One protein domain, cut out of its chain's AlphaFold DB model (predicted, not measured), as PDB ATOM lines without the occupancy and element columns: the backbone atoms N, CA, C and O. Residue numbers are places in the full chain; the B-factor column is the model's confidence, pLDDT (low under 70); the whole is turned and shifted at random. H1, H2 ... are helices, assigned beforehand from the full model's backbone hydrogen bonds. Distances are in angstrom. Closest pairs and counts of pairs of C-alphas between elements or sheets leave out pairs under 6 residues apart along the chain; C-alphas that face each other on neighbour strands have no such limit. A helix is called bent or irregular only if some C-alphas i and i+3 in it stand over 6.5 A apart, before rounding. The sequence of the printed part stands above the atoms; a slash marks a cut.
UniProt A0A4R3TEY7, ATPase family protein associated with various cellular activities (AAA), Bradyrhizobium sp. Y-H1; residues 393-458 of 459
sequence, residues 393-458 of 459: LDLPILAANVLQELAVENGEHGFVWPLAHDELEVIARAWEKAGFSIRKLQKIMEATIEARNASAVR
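This is residues 393 to 458 of the 459 residues of the protein "ATPase family protein associated with various cellular activities (AAA)" of Bradyrhizobium sp. Y-H1 (UniProt A0A4R3TEY7). The longest helix, H3, forms an opening hairpin with H2, and H1 crosses the same early stretch of H3 at a steep angle, so that the three helix centres make a triangle. The last residues, 453 to 458, stick out free, and a long link without a named element leads from H1 to H2. The printed part has 66 residues with three named helices, in the order H1, H2, H3, and no named strand; the class is all helix. It is compact, with a radius of gyration of the C-alphas of 11.6 A, and spans 30 by 24 by 17 A.

H3 runs from residue 438 to 456, 26.5 A from first to last C-alpha, and ends at C-alpha 456 at (468.982, 422.077, 447.685). H2 holds residues 421 to 433 and is 18.7 A long. H1, residues 393 to 409, is 25.8 A long and begins at C-alpha 393 at (471.197, 412.334, 420.461). H1 is irregular: C-alphas 393 and 396 are 7.2 A apart.

H3 touches H2 with residues 440 to 448 alone; the closest C-alphas are those of Trp 431 and Leu 441, 6.1 A apart. The two form a helical hairpin, at a steep tilt of 38 degrees, opposite ways. H3 touches H1 with residues 438 to 446 alone, closest at the C-alphas of Val 402 and Gln 442, 6.3 A apart. Their tilt is steep, 65 degrees, and they run the same way. H1 and H2 are close but not clearly touching, about perpendicular at 78 degrees, with the C-alphas of Leu 395 and Ala 428 closest at 7.2 A. In H2 every O i to N i+4 pair is within hydrogen-bond range; in H1 12 of 13 are, in H3 14 of 15.

The C-alphas farthest apart, those of Leu 393 and Arg 458, are 33.6 A apart. The printed part has no cut. The link from H1 to H2 is long, with 11 residues, and that from H2 to H3 is tight, with 4. Residues 453 to 458, of which 453 to 456 belong to H3, stand free. The mean pLDDT of the printed part is 77.5; residues 411 to 421 and 456 to 458 are under 70.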
ATOM      1  N   LEU A 393     472.571 411.986 420.833       77.31
ATOM      2  CA  LEU A 393     471.197 412.334 420.461       77.31
ATOM      3  C   LEU A 393     470.150 411.519 421.234       77.31
ATOM      4  O   LEU A 393     469.027 411.978 421.404       77.31
ATOM      5  N   ASP A 394     470.527 410.345 421.742       78.88
ATOM      6  CA  ASP A 394     469.648 409.486 422.537       78.88
ATOM      7  C   ASP A 394     469.584 409.927 424.011       78.88
ATOM      8  O   ASP A 394     468.708 409.480 424.757       78.88
ATOM      9  N   LEU A 395     470.513 410.790 424.450       80.50
ATOM     10  CA  LEU A 395     470.692 411.156 425.856       80.50
ATOM     11  C   LEU A 395     469.421 411.710 426.511       80.50
ATOM     12  O   LEU A 395     469.104 411.219 427.591       80.50
ATOM     13  N   PRO A 396     468.679 412.676 425.931       75.00
ATOM     14  CA  PRO A 396     467.540 413.276 426.629       75.00
ATOM     15  C   PRO A 396     466.482 412.238 427.014       75.00
ATOM     16  O   PRO A 396     465.982 412.226 428.137       75.00
ATOM     17  N   ILE A 397     466.203 411.312 426.096       74.75
ATOM     18  CA  ILE A 397     465.226 410.242 426.286       74.75
ATOM     19  C   ILE A 397     465.747 409.220 427.302       74.75
ATOM     20  O   ILE A 397     465.048 408.858 428.248       74.75
ATOM     21  N   LEU A 398     466.993 408.768 427.141       80.69
ATOM     22  CA  LEU A 398     467.586 407.771 428.033       80.69
ATOM     23  C   LEU A 398     467.758 408.302 429.462       80.69
ATOM     24  O   LEU A 398     467.512 407.561 430.411       80.69
ATOM     25  N   ALA A 399     468.141 409.568 429.618       80.44
ATOM     26  CA  ALA A 399     468.281 410.225 430.911       80.44
ATOM     27  C   ALA A 399     466.924 410.398 431.601       80.44
ATOM     28  O   ALA A 399     466.810 410.075 432.780       80.44
ATOM     29  N   ALA A 400     465.881 410.809 430.868       75.06
ATOM     30  CA  ALA A 400     464.521 410.888 431.402       75.06
ATOM     31  C   ALA A 400     464.006 409.514 431.865       75.06
ATOM     32  O   ALA A 400     463.442 409.398 432.953       75.06
ATOM     33  N   ASN A 401     464.257 408.463 431.080       75.12
ATOM     34  CA  ASN A 401     463.886 407.100 431.458       75.12
ATOM     35  C   ASN A 401     464.624 406.653 432.725       75.12
ATOM     36  O   ASN A 401     463.991 406.147 433.642       75.12
ATOM     37  N   VAL A 402     465.943 406.861 432.796       84.62
ATOM     38  CA  VAL A 402     466.759 406.527 433.978       84.62
ATOM     39  C   VAL A 402     466.324 407.316 435.213       84.62
ATOM     40  O   VAL A 402     466.285 406.762 436.302       84.62
ATOM     41  N   LEU A 403     465.977 408.590 435.053       81.06
ATOM     42  CA  LEU A 403     465.498 409.437 436.141       81.06
ATOM     43  C   LEU A 403     464.183 408.907 436.739       81.06
ATOM     44  O   LEU A 403     464.057 408.837 437.958       81.06
ATOM     45  N   GLN A 404     463.235 408.484 435.894       73.62
ATOM     46  CA  GLN A 404     462.011 407.805 436.348       73.62
ATOM     47  C   GLN A 404     462.328 406.466 437.031       73.62
ATOM     48  O   GLN A 404     461.752 406.160 438.069       73.62
ATOM     49  N   GLU A 405     463.289 405.733 436.460       75.81
ATOM     50  CA  GLU A 405     464.046 404.620 437.055       75.81
ATOM     51  C   GLU A 405     464.252 404.747 438.564       75.81
ATOM     52  O   GLU A 405     463.662 404.073 439.408       75.81
ATOM     53  N   LEU A 406     465.135 405.702 438.844       79.00
ATOM     54  CA  LEU A 406     465.696 406.000 440.150       79.00
ATOM     55  C   LEU A 406     464.651 406.565 441.107       79.00
ATOM     56  O   LEU A 406     464.671 406.237 442.287       79.00
ATOM     57  N   ALA A 407     463.716 407.378 440.610       71.50
ATOM     58  CA  ALA A 407     462.623 407.895 441.426       71.50
ATOM     59  C   ALA A 407     461.757 406.755 441.983       71.50
ATOM     60  O   ALA A 407     461.500 406.696 443.185       71.50
ATOM     61  N   VAL A 408     461.382 405.791 441.131       70.25
ATOM     62  CA  VAL A 408     460.616 404.613 441.563       70.25
ATOM     63  C   VAL A 408     461.415 403.772 442.564       70.25
ATOM     64  O   VAL A 408     460.855 403.353 443.577       70.25
ATOM     65  N   GLU A 409     462.708 403.545 442.320       76.12
ATOM     66  CA  GLU A 409     463.580 402.784 443.230       76.12
ATOM     67  C   GLU A 409     463.754 403.459 444.601       76.12
ATOM     68  O   GLU A 409     463.779 402.775 445.624       76.12
ATOM     69  N   ASN A 410     463.796 404.792 444.640       71.88
ATOM     70  CA  ASN A 410     463.897 405.576 445.872       71.88
ATOM     71  C   ASN A 410     462.556 405.731 446.615       71.88
ATOM     72  O   ASN A 410     462.505 406.383 447.657       71.88
ATOM     73  N   GLY A 411     461.466 405.148 446.100       63.12
ATOM     74  CA  GLY A 411     460.121 405.315 446.660       63.12
ATOM     75  C   GLY A 411     459.548 406.723 446.455       63.12
ATOM     76  O   GLY A 411     458.581 407.108 447.114       63.12
ATOM     77  N   GLU A 412     460.132 407.505 445.545       58.94
ATOM     78  CA  GLU A 412     459.620 408.808 445.141       58.94
ATOM     79  C   GLU A 412     458.450 408.592 444.172       58.94
ATOM     80  O   GLU A 412     458.609 408.417 442.967       58.94
ATOM     81  N   HIS A 413     457.235 408.587 444.719       47.72
ATOM     82  CA  HIS A 413     455.997 408.463 443.940       47.72
ATOM     83  C   HIS A 413     455.428 409.823 443.481       47.72
ATOM     84  O   HIS A 413     454.327 409.879 442.937       47.72
ATOM     85  N   GLY A 414     456.160 410.919 443.724       41.31
ATOM     86  CA  GLY A 414     455.772 412.298 443.412       41.31
ATOM     87  C   GLY A 414     456.348 412.840 442.096       41.31
ATOM     88  O   GLY A 414     456.937 412.119 441.295       41.31
ATOM     89  N   PHE A 415     456.165 414.143 441.864       39.72
ATOM     90  CA  PHE A 415     456.708 414.857 440.702       39.72
ATOM     91  C   PHE A 415     458.246 414.823 440.695       39.72
ATOM     92  O   PHE A 415     458.881 415.312 441.629       39.72
ATOM     93  N   VAL A 416     458.848 414.286 439.628       51.50
ATOM     94  CA  VAL A 416     460.307 414.265 439.451       51.50
ATOM     95  C   VAL A 416     460.725 415.450 438.590       51.50
ATOM     96  O   VAL A 416     460.329 415.545 437.427       51.50
ATOM     97  N   TRP A 417     461.539 416.344 439.153       56.81
ATOM     98  CA  TRP A 417     462.053 417.503 438.425       56.81
ATOM     99  C   TRP A 417     462.884 417.053 437.216       56.81
ATOM    100  O   TRP A 417     463.830 416.273 437.404       56.81
ATOM    101  N   PRO A 418     462.560 417.524 435.996       62.09
ATOM    102  CA  PRO A 418     463.346 417.217 434.812       62.09
ATOM    103  C   PRO A 418     464.767 417.768 434.960       62.09
ATOM    104  O   PRO A 418     465.000 418.722 435.701       62.09
ATOM    105  N   LEU A 419     465.710 417.161 434.239       66.94
ATOM    106  CA  LEU A 419     467.087 417.646 434.208       66.94
ATOM    107  C   LEU A 419     467.142 419.013 433.528       66.94
ATOM    108  O   LEU A 419     466.600 419.188 432.431       66.94
ATOM    109  N   ALA A 420     467.831 419.956 434.160       69.31
ATOM    110  CA  ALA A 420     468.144 421.239 433.563       69.31
ATOM    111  C   ALA A 420     469.118 421.075 432.380       69.31
ATOM    112  O   ALA A 420     469.780 420.046 432.202       69.31
ATOM    113  N   HIS A 421     469.187 422.094 431.523       68.44
ATOM    114  CA  HIS A 421     470.001 422.036 430.308       68.44
ATOM    115  C   HIS A 421     471.500 421.874 430.608       68.44
ATOM    116  O   HIS A 421     472.180 421.070 429.976       68.44
ATOM    117  N   ASP A 422     471.998 422.589 431.612       75.62
ATOM    118  CA  ASP A 422     473.375 422.504 432.096       75.62
ATOM    119  C   ASP A 422     473.686 421.142 432.739       75.62
ATOM    120  O   ASP A 422     474.757 420.580 432.494       75.62
ATOM    121  N   GLU A 423     472.739 420.551 433.478       78.12
ATOM    122  CA  GLU A 423     472.863 419.175 433.978       78.12
ATOM    123  C   GLU A 423     473.030 418.185 432.817       78.12
ATOM    124  O   GLU A 423     473.944 417.355 432.833       78.12
ATOM    125  N   LEU A 424     472.199 418.301 431.773       76.62
ATOM    126  CA  LEU A 424     472.295 417.463 430.577       76.62
ATOM    127  C   LEU A 424     473.631 417.638 429.845       76.62
ATOM    128  O   LEU A 424     474.197 416.642 429.397       76.62
ATOM    129  N   GLU A 425     474.175 418.854 429.753       80.19
ATOM    130  CA  GLU A 425     475.500 419.085 429.162       80.19
ATOM    131  C   GLU A 425     476.630 418.427 429.967       80.19
ATOM    132  O   GLU A 425     477.565 417.849 429.398       80.19
ATOM    133  N   VAL A 426     476.568 418.502 431.298       88.06
ATOM    134  CA  VAL A 426     477.560 417.865 432.174       88.06
ATOM    135  C   VAL A 426     477.471 416.344 432.053       88.06
ATOM    136  O   VAL A 426     478.498 415.680 431.862       88.06
ATOM    137  N   ILE A 427     476.253 415.797 432.088       89.12
ATOM    138  CA  ILE A 427     475.988 414.367 431.905       89.12
ATOM    139  C   ILE A 427     476.485 413.914 430.532       89.12
ATOM    140  O   ILE A 427     477.189 412.909 430.451       89.12
ATOM    141  N   ALA A 428     476.199 414.668 429.469       86.50
ATOM    142  CA  ALA A 428     476.658 414.395 428.110       86.50
ATOM    143  C   ALA A 428     478.176 414.217 428.033       86.50
ATOM    144  O   ALA A 428     478.661 413.181 427.573       86.50
ATOM    145  N   ARG A 429     478.935 415.197 428.541       90.69
ATOM    146  CA  ARG A 429     480.407 415.175 428.522       90.69
ATOM    147  C   ARG A 429     480.972 414.026 429.357       90.69
ATOM    148  O   ARG A 429     481.973 413.415 428.975       90.69
ATOM    149  N   ALA A 430     480.369 413.735 430.509       91.62
ATOM    150  CA  ALA A 430     480.779 412.618 431.356       91.62
ATOM    151  C   ALA A 430     480.469 411.265 430.694       91.62
ATOM    152  O   ALA A 430     481.287 410.343 430.734       91.62
ATOM    153  N   TRP A 431     479.310 411.156 430.048       93.31
ATOM    154  CA  TRP A 431     478.829 409.933 429.424       93.31
ATOM    155  C   TRP A 431     479.586 409.579 428.141       93.31
ATOM    156  O   TRP A 431     479.925 408.411 427.926       93.31
ATOM    157  N   GLU A 432     479.946 410.586 427.344       91.56
ATOM    158  CA  GLU A 432     480.822 410.440 426.181       91.56
ATOM    159  C   GLU A 432     482.191 409.876 426.590       91.56
ATOM    160  O   GLU A 432     482.620 408.842 426.071       91.56
ATOM    161  N   LYS A 433     482.839 410.458 427.612       90.00
ATOM    162  CA  LYS A 433     484.105 409.940 428.176       90.00
ATOM    163  C   LYS A 433     483.974 408.517 428.721       90.00
ATOM    164  O   LYS A 433     484.938 407.753 428.747       90.00
ATOM    165  N   ALA A 434     482.778 408.151 429.166       85.88
ATOM    166  CA  ALA A 434     482.443 406.827 429.659       85.88
ATOM    167  C   ALA A 434     482.142 405.803 428.541       85.88
ATOM    168  O   ALA A 434     482.002 404.613 428.852       85.88
ATOM    169  N   GLY A 435     482.089 406.213 427.270       86.69
ATOM    170  CA  GLY A 435     481.856 405.337 426.120       86.69
ATOM    171  C   GLY A 435     480.389 404.952 425.917       86.69
ATOM    172  O   GLY A 435     480.113 403.810 425.556       86.69
ATOM    173  N   PHE A 436     479.456 405.865 426.212       88.62
ATOM    174  CA  PHE A 436     478.017 405.729 425.937       88.62
ATOM    175  C   PHE A 436     477.346 404.454 426.492       88.62
ATOM    176  O   PHE A 436     476.452 403.856 425.897       88.62
ATOM    177  N   SER A 437     477.765 403.999 427.674       90.12
ATOM    178  CA  SER A 437     477.148 402.849 428.350       90.12
ATOM    179  C   SER A 437     475.951 403.286 429.199       90.12
ATOM    180  O   SER A 437     476.113 404.157 430.050       90.12
ATOM    181  N   ILE A 438     474.783 402.652 429.058       89.06
ATOM    182  CA  ILE A 438     473.584 402.974 429.862       89.06
ATOM    183  C   ILE A 438     473.837 402.701 431.349       89.06
ATOM    184  O   ILE A 438     473.453 403.492 432.201       89.06
ATOM    185  N   ARG A 439     474.577 401.633 431.677       88.31
ATOM    186  CA  ARG A 439     474.976 401.348 433.067       88.31
ATOM    187  C   ARG A 439     475.814 402.484 433.665       88.31
ATOM    188  O   ARG A 439     475.729 402.752 434.856       88.31
ATOM    189  N   LYS A 440     476.671 403.121 432.862       92.06
ATOM    190  CA  LYS A 440     477.457 404.273 433.322       92.06
ATOM    191  C   LYS A 440     476.607 405.544 433.367       92.06
ATOM    192  O   LYS A 440     476.819 406.335 434.273       92.06
ATOM    193  N   LEU A 441     475.640 405.704 432.456       91.50
ATOM    194  CA  LEU A 441     474.663 406.795 432.505       91.50
ATOM    195  C   LEU A 441     473.882 406.777 433.822       91.50
ATOM    196  O   LEU A 441     473.810 407.811 434.463       91.50
ATOM    197  N   GLN A 442     473.389 405.611 434.256       90.38
ATOM    198  CA  GLN A 442     472.717 405.443 435.556       90.38
ATOM    199  C   GLN A 442     473.575 405.954 436.717       90.38
ATOM    200  O   GLN A 442     473.139 406.821 437.460       90.38
ATOM    201  N   LYS A 443     474.844 405.541 436.787       91.81
ATOM    202  CA  LYS A 443     475.771 406.018 437.828       91.81
ATOM    203  C   LYS A 443     476.040 407.523 437.781       91.81
ATOM    204  O   LYS A 443     476.217 408.148 438.818       91.81
ATOM    205  N   ILE A 444     476.141 408.095 436.579       92.69
ATOM    206  CA  ILE A 444     476.328 409.542 436.405       92.69
ATOM    207  C   ILE A 444     475.068 410.276 436.882       92.69
ATOM    208  O   ILE A 444     475.179 411.229 437.639       92.69
ATOM    209  N   MET A 445     473.889 409.789 436.489       89.81
ATOM    210  CA  MET A 445     472.582 410.315 436.884       89.81
ATOM    211  C   MET A 445     472.370 410.277 438.400       89.81
ATOM    212  O   MET A 445     471.996 411.294 438.975       89.81
ATOM    213  N   GLU A 446     472.650 409.143 439.046       89.75
ATOM    214  CA  GLU A 446     472.606 408.986 440.507       89.75
ATOM    215  C   GLU A 446     473.463 410.058 441.194       89.75
ATOM    216  O   GLU A 446     472.959 410.824 442.012       89.75
ATOM    217  N   ALA A 447     474.730 410.191 440.785       89.75
ATOM    218  CA  ALA A 447     475.643 411.183 441.351       89.75
ATOM    219  C   ALA A 447     475.177 412.633 441.116       89.75
ATOM    220  O   ALA A 447     475.335 413.485 441.993       89.75
ATOM    221  N   THR A 448     474.595 412.933 439.949       87.56
ATOM    222  CA  THR A 448     474.028 414.258 439.649       87.56
ATOM    223  C   THR A 448     472.831 414.569 440.549       87.56
ATOM    224  O   THR A 448     472.773 415.652 441.129       87.56
ATOM    225  N   ILE A 449     471.907 413.618 440.724       83.69
ATOM    226  CA  ILE A 449     470.723 413.786 441.579       83.69
ATOM    227  C   ILE A 449     471.132 413.955 443.048       83.69
ATOM    228  O   ILE A 449     470.608 414.834 443.732       83.69
ATOM    229  N   GLU A 450     472.099 413.173 443.533       85.38
ATOM    230  CA  GLU A 450     472.645 413.320 444.887       85.38
ATOM    231  C   GLU A 450     473.258 414.711 445.107       85.38
ATOM    232  O   GLU A 450     472.977 415.364 446.116       85.38
ATOM    233  N   ALA A 451     474.053 415.203 444.150       85.44
ATOM    234  CA  ALA A 451     474.659 416.531 444.220       85.44
ATOM    235  C   ALA A 451     473.609 417.657 444.202       85.44
ATOM    236  O   ALA A 451     473.734 418.634 444.953       85.44
ATOM    237  N   ARG A 452     472.557 417.506 443.387       81.81
ATOM    238  CA  ARG A 452     471.406 418.415 443.332       81.81
ATOM    239  C   ARG A 452     470.694 418.480 444.681       81.81
ATOM    240  O   ARG A 452     470.522 419.566 445.230       81.81
ATOM    241  N   ASN A 453     470.356 417.328 445.254       79.06
ATOM    242  CA  ASN A 453     469.666 417.243 446.540       79.06
ATOM    243  C   ASN A 453     470.527 417.812 447.682       79.06
ATOM    244  O   ASN A 453     470.032 418.564 448.519       79.06
ATOM    245  N   ALA A 454     471.837 417.540 447.688       79.75
ATOM    246  CA  ALA A 454     472.761 418.091 448.681       79.75
ATOM    247  C   ALA A 454     472.906 419.622 448.594       79.75
ATOM    248  O   ALA A 454     473.164 420.276 449.607       79.75
ATOM    249  N   SER A 455     472.748 420.192 447.398       73.31
ATOM    250  CA  SER A 455     472.776 421.643 447.176       73.31
ATOM    251  C   SER A 455     471.443 422.303 447.538       73.31
ATOM    252  O   SER A 455     471.444 423.398 448.092       73.31
ATOM    253  N   ALA A 456     470.319 421.613 447.315       63.81
ATOM    254  CA  ALA A 456     468.982 422.077 447.685       63.81
ATOM    255  C   ALA A 456     468.763 422.167 449.209       63.81
ATOM    256  O   ALA A 456     468.032 423.032 449.662       63.81
ATOM    257  N   VAL A 457     469.425 421.320 450.010       53.06
ATOM    258  CA  VAL A 457     469.339 421.337 451.491       53.06
ATOM    259  C   VAL A 457     470.160 422.476 452.129       53.06
ATOM    260  O   VAL A 457     470.047 422.737 453.325       53.06
ATOM    261  N   ARG A 458     471.025 423.153 451.362       44.03
ATOM    262  CA  ARG A 458     471.918 424.220 451.860       44.03
ATOM    263  C   ARG A 458     471.369 425.641 451.680       44.03
ATOM    264  O   ARG A 458     472.070 426.589 452.038       44.03
TER     265      ARG A 458